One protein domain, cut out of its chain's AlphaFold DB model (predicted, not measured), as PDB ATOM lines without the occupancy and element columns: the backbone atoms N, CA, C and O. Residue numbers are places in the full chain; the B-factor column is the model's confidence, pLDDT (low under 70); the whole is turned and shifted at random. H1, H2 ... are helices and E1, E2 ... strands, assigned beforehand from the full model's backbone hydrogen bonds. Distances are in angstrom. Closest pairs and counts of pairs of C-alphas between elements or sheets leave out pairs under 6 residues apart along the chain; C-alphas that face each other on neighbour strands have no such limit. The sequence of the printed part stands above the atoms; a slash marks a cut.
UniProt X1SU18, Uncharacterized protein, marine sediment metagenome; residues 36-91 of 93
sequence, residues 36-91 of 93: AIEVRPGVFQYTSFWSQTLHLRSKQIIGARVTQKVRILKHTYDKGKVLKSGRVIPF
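AT A GLANCE: This is residues 36 to 91 of the 93 residues of an uncharacterized protein of marine sediment metagenome (UniProt X1SU18). The model is a drawn-out chain in three separate pieces: a small antiparallel sheet of three strands, E1, E2 and E3, a short helix H1 beyond one end of the sheet, and a small hairpin of E4 and E5 set far off beyond the other end. The link of residues 73 to 79 reaches out to that hairpin, and no named helix covers either face of the larger sheet. The printed part has 56 residues, with one named helix and five named strands in the order E1, E2, H1, E3, E4, E5, and its class is mostly strand. The larger sheet has the order E1, E2, E3, and E4 and E5 form a second antiparallel sheet. The whole is extended, with a radius of gyration of the C-alphas of 18.5 A and spans of 55 by 24 by 14 A.

HOW THE PARTS SIT: In the larger sheet, E2, residues 43 to 49, is the inner strand, and E1, residues 37 to 40, and E3, residues 66 to 72, are the edge strands. E2 and E3 are antiparallel at 152 degrees between their directions; the C-alphas of Val 43 and Ile 72, which face each other, are 4.6 A apart, and N 46 and O 69 are within hydrogen-bond range at 3.0 A. E1 and E2 form a hairpin, antiparallel at 143 degrees, with N 37 and O 45 within hydrogen-bond range at 2.9 A. H1, residues 52 to 57, is not on this sheet, with 1 pair of C-alphas within 10 A. In H1 every O i to N i+4 pair is within hydrogen-bond range. E4, residues 80 to 82, and E5, residues 88 to 90, form the second hairpin, antiparallel at 164 degrees, with N 81 and O 89 within hydrogen-bond range at 2.8 A. E3 and E4 are apart, and so are H1 and E4.

IN THESE COORDINATES: E2 measures 19.1 A and E3 19.5 A from first to last C-alpha. E1 begins at C-alpha 37, (-44.251, 21.046, 21.527), and measures 8.9 A. H1 begins at C-alpha 52, (-35.573, -1.745, 15.632), and measures 8.7 A. E4 measures 6.4 A, and E5 measures 6.1 A and ends at C-alpha 90, (-26.791, 14.550, 48.190).

THE WHOLE: The two C-alphas farthest apart are those of Ile 62 and Lys 84, 55.3 A. The printed part runs from residue 36 to 91 and has no cut. No link is long; those from H1 to E3, 8 residues, and from E3 to E4, 7 residues, are short. The mean pLDDT of the printed part is 88.2, and residue 75 is the one printed residue under 70.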
ATOM      1  N   ALA A  36     -40.193  19.682  19.221       93.88
ATOM      2  CA  ALA A  36     -41.096  19.272  20.287       93.88
ATOM      3  C   ALA A  36     -42.004  20.429  20.711       93.88
ATOM      4  O   ALA A  36     -41.561  21.571  20.796       93.88
ATOM      5  N   ILE A  37     -43.256  20.106  21.017       93.56
ATOM      6  CA  ILE A  37     -44.251  21.046  21.527       93.56
ATOM      7  C   ILE A  37     -44.318  20.880  23.045       93.56
ATOM      8  O   ILE A  37     -44.480  19.765  23.542       93.56
ATOM      9  N   GLU A  38     -44.174  21.973  23.790       93.19
ATOM     10  CA  GLU A  38     -44.397  21.987  25.239       93.19
ATOM     11  C   GLU A  38     -45.906  22.084  25.492       93.19
ATOM     12  O   GLU A  38     -46.498  23.148  25.352       93.19
ATOM     13  N   VAL A  39     -46.548  20.955  25.797       94.69
ATOM     14  CA  VAL A  39     -48.012  20.891  25.980       94.69
ATOM     15  C   VAL A  39     -48.453  21.412  27.343       94.69
ATOM     16  O   VAL A  39     -49.579  21.871  27.504       94.69
ATOM     17  N   ARG A  40     -47.563  21.323  28.335       91.94
ATOM     18  CA  ARG A  40     -47.677  21.882  29.691       91.94
ATOM     19  C   ARG A  40     -46.259  22.176  30.196       91.94
ATOM     20  O   ARG A  40     -45.325  21.563  29.677       91.94
ATOM     21  N   PRO A  41     -46.069  23.037  31.212       88.75
ATOM     22  CA  PRO A  41     -44.737  23.338  31.736       88.75
ATOM     23  C   PRO A  41     -43.937  22.069  32.071       88.75
ATOM     24  O   PRO A  41     -44.358  21.256  32.892       88.75
ATOM     25  N   GLY A  42     -42.792  21.882  31.408       87.88
ATOM     26  CA  GLY A  42     -41.926  20.712  31.584       87.88
ATOM     27  C   GLY A  42     -42.402  19.424  30.895       87.88
ATOM     28  O   GLY A  42     -41.741  18.394  31.025       87.88
ATOM     29  N   VAL A  43     -43.507  19.445  30.146       92.75
ATOM     30  CA  VAL A  43     -44.057  18.284  29.429       92.75
ATOM     31  C   VAL A  43     -43.979  18.528  27.927       92.75
ATOM     32  O   VAL A  43     -44.674  19.381  27.382       92.75
ATOM     33  N   PHE A  44     -43.145  17.745  27.248       94.19
ATOM     34  CA  PHE A  44     -42.851  17.906  25.828       94.19
ATOM     35  C   PHE A  44     -43.375  16.729  25.020       94.19
ATOM     36  O   PHE A  44     -43.131  15.575  25.368       94.19
ATOM     37  N   GLN A  45     -44.030  17.019  23.904       95.81
ATOM     38  CA  GLN A  45     -44.557  16.036  22.971       95.81
ATOM     39  C   GLN A  45     -43.874  16.181  21.612       95.81
ATOM     40  O   GLN A  45     -43.701  17.285  21.099       95.81
ATOM     41  N   TYR A  46     -43.452  15.064  21.027       95.62
ATOM     42  CA  TYR A  46     -42.818  15.038  19.710       95.62
ATOM     43  C   TYR A  46     -43.011  13.688  19.027       95.62
ATOM     44  O   TYR A  46     -43.253  12.671  19.676       95.62
ATOM     45  N   THR A  47     -42.886  13.668  17.704       94.38
ATOM     46  CA  THR A  47     -42.893  12.424  16.939       94.38
ATOM     47  C   THR A  47     -41.548  11.715  17.049       94.38
ATOM     48  O   THR A  47     -40.480  12.330  17.022       94.38
ATOM     49  N   SER A  48     -41.589  10.395  17.188       91.75
ATOM     50  CA  SER A  48     -40.411   9.539  17.163       91.75
ATOM     51  C   SER A  48     -40.684   8.270  16.377       91.75
ATOM     52  O   SER A  48     -41.788   7.720  16.435       91.75
ATOM     53  N   PHE A  49     -39.658   7.789  15.690       91.75
ATOM     54  CA  PHE A  49     -39.683   6.473  15.078       91.75
ATOM     55  C   PHE A  49     -39.551   5.388  16.140       91.75
ATOM     56  O   PHE A  49     -38.892   5.571  17.170       91.75
ATOM     57  N   TRP A  50     -40.172   4.248  15.880       90.75
ATOM     58  CA  TRP A  50     -39.899   3.046  16.647       90.75
ATOM     59  C   TRP A  50     -38.447   2.601  16.496       90.75
ATOM     60  O   TRP A  50     -37.839   2.710  15.434       90.75
ATOM     61  N   SER A  51     -37.890   2.089  17.593       88.25
ATOM     62  CA  SER A  51     -36.592   1.410  17.559       88.25
ATOM     63  C   SER A  51     -36.711   0.068  16.835       88.25
ATOM     64  O   SER A  51     -37.776  -0.552  16.859       88.25
ATOM     65  N   GLN A  52     -35.604  -0.431  16.282       88.56
ATOM     66  CA  GLN A  52     -35.573  -1.745  15.632       88.56
ATOM     67  C   GLN A  52     -36.061  -2.864  16.566       88.56
ATOM     68  O   GLN A  52     -36.804  -3.750  16.155       88.56
ATOM     69  N   THR A  53     -35.718  -2.792  17.854       89.94
ATOM     70  CA  THR A  53     -36.186  -3.751  18.863       89.94
ATOM     71  C   THR A  53     -37.710  -3.761  18.994       89.94
ATOM     72  O   THR A  53     -38.299  -4.829  19.139       89.94
ATOM     73  N   LEU A  54     -38.362  -2.593  18.926       89.12
ATOM     74  CA  LEU A  54     -39.826  -2.496  18.958       89.12
ATOM     75  C   LEU A  54     -40.451  -3.100  17.700       89.12
ATOM     76  O   LEU A  54     -41.393  -3.872  17.829       89.12
ATOM     77  N   HIS A  55     -39.884  -2.816  16.525       91.19
ATOM     78  CA  HIS A  55     -40.305  -3.412  15.254       91.19
ATOM     79  C   HIS A  55     -40.272  -4.946  15.287       91.19
ATOM     80  O   HIS A  55     -41.250  -5.601  14.925       91.19
ATOM     81  N   LEU A  56     -39.172  -5.521  15.783       90.12
ATOM     82  CA  LEU A  56     -39.015  -6.972  15.903       90.12
ATOM     83  C   LEU A  56     -40.023  -7.574  16.890       90.12
ATOM     84  O   LEU A  56     -40.697  -8.550  16.567       90.12
ATOM     85  N   ARG A  57     -40.182  -6.965  18.075       91.56
ATOM     86  CA  ARG A  57     -41.143  -7.428  19.091       91.56
ATOM     87  C   ARG A  57     -42.590  -7.359  18.610       91.56
ATOM     88  O   ARG A  57     -43.383  -8.224  18.959       91.56
ATOM     89  N   SER A  58     -42.932  -6.357  17.804       89.44
ATOM     90  CA  SER A  58     -44.276  -6.191  17.249       89.44
ATOM     91  C   SER A  58     -44.503  -6.961  15.944       89.44
ATOM     92  O   SER A  58     -45.539  -6.758  15.317       89.44
ATOM     93  N   LYS A  59     -43.534  -7.773  15.486       89.75
ATOM     94  CA  LYS A  59     -43.538  -8.455  14.176       89.75
ATOM     95  C   LYS A  59     -43.773  -7.509  12.983       89.75
ATOM     96  O   LYS A  59     -44.242  -7.934  11.931       89.75
ATOM     97  N   GLN A  60     -43.439  -6.225  13.126       82.62
ATOM     98  CA  GLN A  60     -43.565  -5.241  12.053       82.62
ATOM     99  C   GLN A  60     -42.237  -5.155  11.299       82.62
ATOM    100  O   GLN A  60     -41.346  -4.386  11.657       82.62
ATOM    101  N   ILE A  61     -42.130  -5.976  10.259       82.69
ATOM    102  CA  ILE A  61     -40.896  -6.212   9.493       82.69
ATOM    103  C   ILE A  61     -40.708  -5.215   8.338       82.69
ATOM    104  O   ILE A  61     -39.609  -5.094   7.809       82.69
ATOM    105  N   ILE A  62     -41.770  -4.496   7.957       85.25
ATOM    106  CA  ILE A  62     -41.785  -3.576   6.813       85.25
ATOM    107  C   ILE A  62     -42.246  -2.182   7.262       85.25
ATOM    108  O   ILE A  62     -43.228  -2.035   7.995       85.25
ATOM    109  N   GLY A  63     -41.539  -1.161   6.772       84.69
ATOM    110  CA  GLY A  63     -41.858   0.254   6.967       84.69
ATOM    111  C   GLY A  63     -41.417   0.819   8.319       84.69
ATOM    112  O   GLY A  63     -41.216   0.091   9.287       84.69
ATOM    113  N   ALA A  64     -41.281   2.145   8.389       84.81
ATOM    114  CA  ALA A  64     -41.005   2.864   9.629       84.81
ATOM    115  C   ALA A  64     -42.318   3.284  10.296       84.81
ATOM    116  O   ALA A  64     -43.204   3.839   9.643       84.81
ATOM    117  N   ARG A  65     -42.443   3.070  11.610       88.38
ATOM    118  CA  ARG A  65     -43.614   3.525  12.365       88.38
ATOM    119  C   ARG A  65     -43.308   4.808  13.122       88.38
ATOM    120  O   ARG A  65     -42.405   4.842  13.959       88.38
ATOM    121  N   VAL A  66     -44.089   5.853  12.852       90.69
ATOM    122  CA  VAL A  66     -44.048   7.120  13.591       90.69
ATOM    123  C   VAL A  66     -45.026   7.048  14.755       90.69
ATOM    124  O   VAL A  66     -46.173   6.640  14.595       90.69
ATOM    125  N   THR A  67     -44.580   7.455  15.936       91.50
ATOM    126  CA  THR A  67     -45.414   7.522  17.141       91.50
ATOM    127  C   THR A  67     -45.217   8.827  17.876       91.50
ATOM    128  O   THR A  67     -44.173   9.467  17.757       91.50
ATOM    129  N   GLN A  68     -46.224   9.224  18.647       93.19
ATOM    130  CA  GLN A  68     -46.091  10.348  19.557       93.19
ATOM    131  C   GLN A  68     -45.399   9.894  20.840       93.19
ATOM    132  O   GLN A  68     -45.764   8.886  21.443       93.19
ATOM    133  N   LYS A  69     -44.392  10.655  21.254       93.75
ATOM    134  CA  LYS A  69     -43.646  10.453  22.487       93.75
ATOM    135  C   LYS A  69     -43.837  11.663  23.382       93.75
ATOM    136  O   LYS A  69     -43.664  12.797  22.939       93.75
ATOM    137  N   VAL A  70     -44.153  11.399  24.645       94.06
ATOM    138  CA  VAL A  70     -44.222  12.412  25.697       94.06
ATOM    139  C   VAL A  70     -42.990  12.275  26.582       94.06
ATOM    140  O   VAL A  70     -42.592  11.169  26.955       94.06
ATOM    141  N   ARG A  71     -42.360  13.402  26.907       91.62
ATOM    142  CA  ARG A  71     -41.211  13.470  27.802       91.62
ATOM    143  C   ARG A  71     -41.450  14.524  28.866       91.62
ATOM    144  O   ARG A  71     -41.622  15.698  28.561       91.62
ATOM    145  N   ILE A  72     -41.422  14.076  30.114       91.00
ATOM    146  CA  ILE A  72     -41.574  14.925  31.290       91.00
ATOM    147  C   ILE A  72     -40.176  15.263  31.809       91.00
ATOM    148  O   ILE A  72     -39.340  14.379  32.011       91.00
ATOM    149  N   LEU A  73     -39.915  16.550  31.998       85.31
ATOM    150  CA  LEU A  73     -38.691  17.102  32.553       85.31
ATOM    151  C   LEU A  73     -39.000  17.740  33.899       85.31
ATOM    152  O   LEU A  73     -39.729  18.724  33.986       85.31
ATOM    153  N   LYS A  74     -38.383  17.205  34.952       78.50
ATOM    154  CA  LYS A  74     -38.329  17.887  36.241       78.50
ATOM    155  C   LYS A  74     -37.252  18.965  36.171       78.50
ATOM    156  O   LYS A  74     -36.082  18.661  35.950       78.50
ATOM    157  N   HIS A  75     -37.664  20.220  36.320       68.50
ATOM    158  CA  HIS A  75     -36.739  21.352  36.392       68.50
ATOM    159  C   HIS A  75     -36.084  21.483  37.769       68.50
ATOM    160  O   HIS A  75     -34.940  21.922  37.859       68.50
ATOM    161  N   THR A  76     -36.785  21.073  38.825       73.44
ATOM    162  CA  THR A  76     -36.281  21.138  40.196       73.44
ATOM    163  C   THR A  76     -35.180  20.107  40.400       73.44
ATOM    164  O   THR A  76     -35.376  18.919  40.144       73.44
ATOM    165  N   TYR A  77     -34.019  20.562  40.867       73.44
ATOM    166  CA  TYR A  77     -32.942  19.671  41.272       73.44
ATOM    167  C   TYR A  77     -33.351  18.945  42.559       73.44
ATOM    168  O   TYR A  77     -33.434  19.558  43.618       73.44
ATOM    169  N   ASP A  78     -33.620  17.646  42.459       78.44
ATOM    170  CA  ASP A  78     -34.117  16.800  43.551       78.44
ATOM    171  C   ASP A  78     -33.072  15.795  44.060       78.44
ATOM    172  O   ASP A  78     -33.386  14.904  44.841       78.44
ATOM    173  N   LYS A  79     -31.806  15.938  43.649       78.56
ATOM    174  CA  LYS A  79     -30.722  15.009  44.020       78.56
ATOM    175  C   LYS A  79     -29.947  15.429  45.267       78.56
ATOM    176  O   LYS A  79     -29.054  14.705  45.697       78.56
ATOM    177  N   GLY A  80     -30.237  16.605  45.814       84.75
ATOM    178  CA  GLY A  80     -29.536  17.145  46.967       84.75
ATOM    179  C   GLY A  80     -29.775  18.636  47.178       84.75
ATOM    180  O   GLY A  80     -30.426  19.303  46.375       84.75
ATOM    181  N   LYS A  81     -29.199  19.172  48.253       87.56
ATOM    182  CA  LYS A  81     -29.215  20.603  48.565       87.56
ATOM    183  C   LYS A  81     -28.051  21.301  47.868       87.56
ATOM    184  O   LYS A  81     -26.893  20.944  48.088       87.56
ATOM    185  N   VAL A  82     -28.354  22.308  47.053       85.12
ATOM    186  CA  VAL A  82     -27.342  23.170  46.427       85.12
ATOM    187  C   VAL A  82     -26.927  24.243  47.436       85.12
ATOM    188  O   VAL A  82     -27.763  25.002  47.925       85.12
ATOM    189  N   LEU A  83     -25.644  24.282  47.793       88.75
ATOM    190  CA  LEU A  83     -25.066  25.324  48.644       88.75
ATOM    191  C   LEU A  83     -24.832  26.609  47.838       88.75
ATOM    192  O   LEU A  83     -24.760  26.575  46.612       88.75
ATOM    193  N   LYS A  84     -24.608  27.739  48.524       89.00
ATOM    194  CA  LYS A  84     -24.252  29.017  47.871       89.00
ATOM    195  C   LYS A  84     -23.010  28.916  46.973       89.00
ATOM    196  O   LYS A  84     -22.913  29.643  45.997       89.00
ATOM    197  N   SER A  85     -22.090  27.996  47.275       90.00
ATOM    198  CA  SER A  85     -20.896  27.718  46.464       90.00
ATOM    199  C   SER A  85     -21.173  26.917  45.185       90.00
ATOM    200  O   SER A  85     -20.245  26.617  44.443       90.00
ATOM    201  N   GLY A  86     -22.417  26.488  44.949       79.31
ATOM    202  CA  GLY A  86     -22.777  25.572  43.863       79.31
ATOM    203  C   GLY A  86     -22.481  24.098  44.161       79.31
ATOM    204  O   GLY A  86     -22.859  23.226  43.380       79.31
ATOM    205  N   ARG A  87     -21.850  23.787  45.303       86.19
ATOM    206  CA  ARG A  87     -21.625  22.403  45.742       86.19
ATOM    207  C   ARG A  87     -22.954  21.753  46.130       86.19
ATOM    208  O   ARG A  87     -23.772  22.361  46.816       86.19
ATOM    209  N   VAL A  88     -23.150  20.504  45.714       87.44
ATOM    210  CA  VAL A  88     -24.350  19.724  46.034       87.44
ATOM    211  C   VAL A  88     -24.068  18.791  47.208       87.44
ATOM    212  O   VAL A  88     -23.101  18.032  47.168       87.44
ATOM    213  N   ILE A  89     -24.933  18.819  48.222       91.19
ATOM    214  CA  ILE A  89     -24.998  17.800  49.277       91.19
ATOM    215  C   ILE A  89     -26.103  16.804  48.899       91.19
ATOM    216  O   ILE A  89     -27.270  17.204  48.918       91.19
ATOM    217  N   PRO A  90     -25.784  15.544  48.547       90.00
ATOM    218  CA  PRO A  90     -26.791  14.550  48.190       90.00
ATOM    219  C   PRO A  90     -27.734  14.242  49.354       90.00
ATOM    220  O   PRO A  90     -27.303  14.221  50.509       90.00
ATOM    221  N   PHE A  91     -28.997  13.946  49.054       88.06
ATOM    222  CA  PHE A  91     -29.884  13.334  50.045       88.06
ATOM    223  C   PHE A  91     -29.396  11.902  50.314       88.06
ATOM    224  O   PHE A  91     -29.192  11.139  49.371       88.06
TER     225      PHE A  91